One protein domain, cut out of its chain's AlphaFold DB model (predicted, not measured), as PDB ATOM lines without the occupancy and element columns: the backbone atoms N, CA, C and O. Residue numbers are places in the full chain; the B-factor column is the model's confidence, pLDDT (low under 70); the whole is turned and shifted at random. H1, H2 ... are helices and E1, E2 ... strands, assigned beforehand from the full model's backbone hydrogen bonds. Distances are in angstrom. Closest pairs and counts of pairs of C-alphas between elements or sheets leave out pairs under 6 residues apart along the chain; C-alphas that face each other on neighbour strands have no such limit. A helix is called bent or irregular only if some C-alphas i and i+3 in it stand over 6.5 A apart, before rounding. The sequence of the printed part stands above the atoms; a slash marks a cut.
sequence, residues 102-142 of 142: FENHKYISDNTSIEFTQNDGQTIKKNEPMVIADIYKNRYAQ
ATOM      1  N   PHE A 102     -38.376 -42.722  28.115       77.56
ATOM      2  CA  PHE A 102     -37.600 -42.393  29.292       77.56
ATOM      3  C   PHE A 102     -36.908 -43.608  29.919       77.56
ATOM      4  O   PHE A 102     -35.786 -43.506  30.401       77.56
ATOM      5  N   GLU A 103     -37.543 -44.777  29.832       80.75
ATOM      6  CA  GLU A 103     -37.009 -46.070  30.272       80.75
ATOM      7  C   GLU A 103     -35.756 -46.490  29.486       80.75
ATOM      8  O   GLU A 103     -34.966 -47.303  29.961       80.75
ATOM      9  N   ASN A 104     -35.564 -45.926  28.290       82.69
ATOM     10  CA  ASN A 104     -34.423 -46.208  27.424       82.69
ATOM     11  C   ASN A 104     -33.269 -45.213  27.624       82.69
ATOM     12  O   ASN A 104     -32.186 -45.417  27.068       82.69
ATOM     13  N   HIS A 105     -33.468 -44.137  28.391       81.69
ATOM     14  CA  HIS A 105     -32.400 -43.193  28.694       81.69
ATOM     15  C   HIS A 105     -31.394 -43.824  29.663       81.69
ATOM     16  O   HIS A 105     -31.771 -44.441  30.654       81.69
ATOM     17  N   LYS A 106     -30.097 -43.658  29.383       80.12
ATOM     18  CA  LYS A 106     -29.006 -44.106  30.259       80.12
ATOM     19  C   LYS A 106     -28.179 -42.905  30.677       80.12
ATOM     20  O   LYS A 106     -27.421 -42.369  29.865       80.12
ATOM     21  N   TYR A 107     -28.308 -42.487  31.929       80.69
ATOM     22  CA  TYR A 107     -27.523 -41.390  32.473       80.69
ATOM     23  C   TYR A 107     -26.327 -41.936  33.250       80.69
ATOM     24  O   TYR A 107     -26.404 -42.947  33.944       80.69
ATOM     25  N   ILE A 108     -25.191 -41.242  33.153       75.56
ATOM     26  CA  ILE A 108     -23.957 -41.616  33.868       75.56
ATOM     27  C   ILE A 108     -24.215 -41.712  35.379       75.56
ATOM     28  O   ILE A 108     -23.680 -42.584  36.061       75.56
ATOM     29  N   SER A 109     -25.080 -40.842  35.887       79.12
ATOM     30  CA  SER A 109     -25.444 -40.765  37.293       79.12
ATOM     31  C   SER A 109     -26.336 -41.893  37.798       79.12
ATOM     32  O   SER A 109     -26.441 -42.047  39.011       79.12
ATOM     33  N   ASP A 110     -26.962 -42.675  36.912       78.44
ATOM     34  CA  ASP A 110     -27.918 -43.711  37.322       78.44
ATOM     35  C   ASP A 110     -27.231 -44.850  38.090       78.44
ATOM     36  O   ASP A 110     -27.848 -45.478  38.941       78.44
ATOM     37  N   ASN A 111     -25.942 -45.091  37.825       77.94
ATOM     38  CA  ASN A 111     -25.171 -46.183  38.433       77.94
ATOM     39  C   ASN A 111     -23.897 -45.717  39.149       77.94
ATOM     40  O   ASN A 111     -23.120 -46.549  39.617       77.94
ATOM     41  N   THR A 112     -23.624 -44.409  39.195       74.25
ATOM     42  CA  THR A 112     -22.354 -43.893  39.724       74.25
ATOM     43  C   THR A 112     -22.540 -42.651  40.582       74.25
ATOM     44  O   THR A 112     -23.459 -41.857  40.381       74.25
ATOM     45  N   SER A 113     -21.630 -42.474  41.539       74.31
ATOM     46  CA  SER A 113     -21.483 -41.227  42.282       74.31
ATOM     47  C   SER A 113     -20.972 -40.130  41.354       74.31
ATOM     48  O   SER A 113     -19.966 -40.327  40.668       74.31
ATOM     49  N   ILE A 114     -21.615 -38.965  41.375       73.19
ATOM     50  CA  ILE A 114     -21.196 -37.809  40.579       73.19
ATOM     51  C   ILE A 114     -20.548 -36.764  41.481       73.19
ATOM     52  O   ILE A 114     -21.065 -36.425  42.548       73.19
ATOM     53  N   GLU A 115     -19.449 -36.202  41.002       75.62
ATOM     54  CA  GLU A 115     -18.839 -34.998  41.551       75.62
ATOM     55  C   GLU A 115     -19.115 -33.837  40.600       75.62
ATOM     56  O   GLU A 115     -18.882 -33.943  39.395       75.62
ATOM     57  N   PHE A 116     -19.620 -32.725  41.128       73.50
ATOM     58  CA  PHE A 116     -19.760 -31.492  40.362       73.50
ATOM     59  C   PHE A 116     -19.222 -30.311  41.161       73.50
ATOM     60  O   PHE A 116     -19.504 -30.145  42.348       73.50
ATOM     61  N   THR A 117     -18.434 -29.483  40.484       69.19
ATOM     62  CA  THR A 117     -17.891 -28.246  41.038       69.19
ATOM     63  C   THR A 117     -18.852 -27.108  40.725       69.19
ATOM     64  O   THR A 117     -19.203 -26.881  39.566       69.19
ATOM     65  N   GLN A 118     -19.308 -26.420  41.763       69.31
ATOM     66  CA  GLN A 118     -20.140 -25.234  41.636       69.31
ATOM     67  C   GLN A 118     -19.322 -24.027  41.161       69.31
ATOM     68  O   GLN A 118     -18.091 -24.022  41.182       69.31
ATOM     69  N   ASN A 119     -20.029 -22.977  40.743       60.53
ATOM     70  CA  ASN A 119     -19.423 -21.741  40.241       60.53
ATOM     71  C   ASN A 119     -18.564 -21.009  41.290       60.53
ATOM     72  O   ASN A 119     -17.726 -20.196  40.915       60.53
ATOM     73  N   ASP A 120     -18.755 -21.293  42.580       79.00
ATOM     74  CA  ASP A 120     -17.951 -20.762  43.686       79.00
ATOM     75  C   ASP A 120     -16.682 -21.593  43.973       79.00
ATOM     76  O   ASP A 120     -15.924 -21.279  44.890       79.00
ATOM     77  N   GLY A 121     -16.433 -22.645  43.187       71.69
ATOM     78  CA  GLY A 121     -15.296 -23.550  43.342       71.69
ATOM     79  C   GLY A 121     -15.520 -24.687  44.340       71.69
ATOM     80  O   GLY A 121     -14.651 -25.555  44.464       71.69
ATOM     81  N   GLN A 122     -16.668 -24.747  45.023       78.25
ATOM     82  CA  GLN A 122     -16.980 -25.865  45.911       78.25
ATOM     83  C   GLN A 122     -17.280 -27.124  45.101       78.25
ATOM     84  O   GLN A 122     -18.137 -27.133  44.218       78.25
ATOM     85  N   THR A 123     -16.589 -28.217  45.420       75.00
ATOM     86  CA  THR A 123     -16.884 -29.528  44.832       75.00
ATOM     87  C   THR A 123     -17.878 -30.260  45.713       75.00
ATOM     88  O   THR A 123     -17.580 -30.588  46.860       75.00
ATOM     89  N   ILE A 124     -19.062 -30.528  45.165       75.38
ATOM     90  CA  ILE A 124     -20.065 -31.368  45.807       75.38
ATOM     91  C   ILE A 124     -19.922 -32.772  45.252       75.38
ATOM     92  O   ILE A 124     -20.062 -33.006  44.051       75.38
ATOM     93  N   LYS A 125     -19.681 -33.714  46.159       76.19
ATOM     94  CA  LYS A 125     -19.677 -35.139  45.863       76.19
ATOM     95  C   LYS A 125     -21.000 -35.744  46.302       76.19
ATOM     96  O   LYS A 125     -21.326 -35.738  47.489       76.19
ATOM     97  N   LYS A 126     -21.763 -36.278  45.352       74.38
ATOM     98  CA  LYS A 126     -22.930 -37.107  45.649       74.38
ATOM     99  C   LYS A 126     -22.527 -38.567  45.554       74.38
ATOM    100  O   LYS A 126     -22.281 -39.074  44.466       74.38
ATOM    101  N   ASN A 127     -22.425 -39.204  46.717       71.12
ATOM    102  CA  ASN A 127     -21.980 -40.593  46.848       71.12
ATOM    103  C   ASN A 127     -23.059 -41.610  46.450       71.12
ATOM    104  O   ASN A 127     -22.729 -42.756  46.170       71.12
ATOM    105  N   GLU A 128     -24.324 -41.195  46.404       75.75
ATOM    106  CA  GLU A 128     -25.435 -42.037  45.968       75.75
ATOM    107  C   GLU A 128     -25.762 -41.781  44.490       75.75
ATOM    108  O   GLU A 128     -25.707 -40.620  44.053       75.75
ATOM    109  N   PRO A 129     -26.111 -42.831  43.719       76.69
ATOM    110  CA  PRO A 129     -26.572 -42.672  42.348       76.69
ATOM    111  C   PRO A 129     -27.769 -41.722  42.268       76.69
ATOM    112  O   PRO A 129     -28.724 -41.820  43.038       76.69
ATOM    113  N   MET A 130     -27.726 -40.797  41.312       77.38
ATOM    114  CA  MET A 130     -28.872 -39.957  40.979       77.38
ATOM    115  C   MET A 130     -29.554 -40.545  39.757       77.38
ATOM    116  O   MET A 130     -29.127 -40.295  38.627       77.38
ATOM    117  N   VAL A 131     -30.638 -41.276  40.007       81.12
ATOM    118  CA  VAL A 131     -31.538 -41.745  38.958       81.12
ATOM    119  C   VAL A 131     -32.247 -40.521  38.382       81.12
ATOM    120  O   VAL A 131     -33.203 -39.997  38.961       81.12
ATOM    121  N   ILE A 132     -31.747 -40.013  37.250       79.25
ATOM    122  CA  ILE A 132     -32.301 -38.804  36.606       79.25
ATOM    123  C   ILE A 132     -33.769 -39.018  36.278       79.25
ATOM    124  O   ILE A 132     -34.561 -38.073  36.330       79.25
ATOM    125  N   ALA A 133     -34.115 -40.277  36.009       77.75
ATOM    126  CA  ALA A 133     -35.461 -40.662  35.702       77.75
ATOM    127  C   ALA A 133     -36.454 -40.227  36.804       77.75
ATOM    128  O   ALA A 133     -37.435 -39.514  36.567       77.75
ATOM    129  N   ASP A 134     -36.144 -40.583  38.043       83.06
ATOM    130  CA  ASP A 134     -36.999 -40.298  39.193       83.06
ATOM    131  C   ASP A 134     -37.039 -38.802  39.513       83.06
ATOM    132  O   ASP A 134     -38.088 -38.258  39.851       83.06
ATOM    133  N   ILE A 135     -35.914 -38.103  39.342       82.81
ATOM    134  CA  ILE A 135     -35.826 -36.655  39.572       82.81
ATOM    135  C   ILE A 135     -36.756 -35.895  38.628       82.81
ATOM    136  O   ILE A 135     -37.478 -34.994  39.059       82.81
ATOM    137  N   TYR A 136     -36.742 -36.254  37.345       79.12
ATOM    138  CA  TYR A 136     -37.617 -35.647  36.346       79.12
ATOM    139  C   TYR A 136     -39.085 -35.939  36.658       79.12
ATOM    140  O   TYR A 136     -39.882 -35.005  36.722       79.12
ATOM    141  N   LYS A 137     -39.437 -37.202  36.938       81.44
ATOM    142  CA  LYS A 137     -40.808 -37.573  37.322       81.44
ATOM    143  C   LYS A 137     -41.284 -36.772  38.537       81.44
ATOM    144  O   LYS A 137     -42.333 -36.149  38.470       81.44
ATOM    145  N   ASN A 138     -40.482 -36.683  39.596       84.12
ATOM    146  CA  ASN A 138     -40.839 -35.933  40.806       84.12
ATOM    147  C   ASN A 138     -40.999 -34.425  40.569       84.12
ATOM    148  O   ASN A 138     -41.803 -33.780  41.238       84.12
ATOM    149  N   ARG A 139     -40.231 -33.846  39.638       81.12
ATOM    150  CA  ARG A 139     -40.271 -32.408  39.343       81.12
ATOM    151  C   ARG A 139     -41.482 -31.996  38.506       81.12
ATOM    152  O   ARG A 139     -41.933 -30.865  38.648       81.12
ATOM    153  N   TYR A 140     -41.960 -32.876  37.628       71.19
ATOM    154  CA  TYR A 140     -42.997 -32.562  36.638       71.19
ATOM    155  C   TYR A 140     -44.302 -33.357  36.825       71.19
ATOM    156  O   TYR A 140     -45.207 -33.224  36.013       71.19
ATOM    157  N   ALA A 141     -44.423 -34.169  37.882       61.59
ATOM    158  CA  ALA A 141     -45.670 -34.841  38.267       61.59
ATOM    159  C   ALA A 141     -46.628 -33.957  39.103       61.59
ATOM    160  O   ALA A 141     -47.510 -34.496  39.769       61.59
ATOM    161  N   GLN A 142     -46.444 -32.629  39.098       46.41
ATOM    162  CA  GLN A 142     -47.347 -31.646  39.716       46.41
ATOM    163  C   GLN A 142     -48.164 -30.916  38.656       46.41
ATOM    164  O   GLN A 142     -47.549 -30.483  37.655       46.41
TER     165      GLN A 142
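Overview. This is residues 102 to 142 of the 142 residues of an uncharacterized protein of Sphingobacterium sp. DR205 (UniProt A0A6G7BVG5). Picture a two-stranded hairpin, E1 and E2, at one end and a single short helix, H1, at the other, with linking chain between them and no shared core. The first stretch, residues 102 to 113, has no named element; it begins on the helix's side of the model and runs across to the hairpin. The printed part has 41 residues, with two named strands and one named helix, in the order E1, E2, H1 along the chain, and the sheet, in the order E1, E2, is antiparallel. The class is mixed, helices and strands, though under half of the residues, 17, are in named elements. The whole is loose, with a radius of gyration of the C-alphas of 12.2 A, and its C-alphas span 32 by 24 by 14 A.

Arrangement. Go along from Phe 102 through the stretch to residue 113, and you reach the strand E1, residues 114 to 117. Five residues on, the strand E2, residues 123 to 126, runs antiparallel to E1 at 161 degrees, and the two form a hairpin. Look at C-alphas that face each other: those of Thr 117 and Thr 123 are 4.1 A apart, and those of Ile 114 and Lys 126 are 5.4 A apart. In the backbone, N 124 and O 116 are within hydrogen-bond range at 2.9 A, and so are N 114 and O 126 at 3.2 A. Farther along lies the helix H1, residues 132 to 140, in which every O i to N i+4 pair is within hydrogen-bond range. H1 and E1 are apart, with no C-alpha of the one within 8 A of the other.

Along the chain. Find C-alpha 114 at (-21.196, -37.809, 40.579), where E1 begins; from there its four residues run 10.1 A to C-alpha 117. E2 starts at C-alpha 123, at (-16.884, -29.528, 44.832), and covers 9.7 A to C-alpha 126. H1, nine residues, runs 12.4 A from Ile 132 to Tyr 140, whose C-alpha stands at (-42.997, -32.562, 36.638); it is not bent.

Size, cuts and confidence. The two C-alphas farthest apart are those of Glu 103 and Asp 120, at 34.4 A. The printed part has no cut, and it ends at Gln 142, the chain's last residue. The links from E1 to E2 and from E2 to H1 are both tight, with 5 residues each. Look in the B-factor column for confidence: the mean pLDDT of the printed part is 75.7, and it falls under 70 at residues 117 to 119 and 141 to 142.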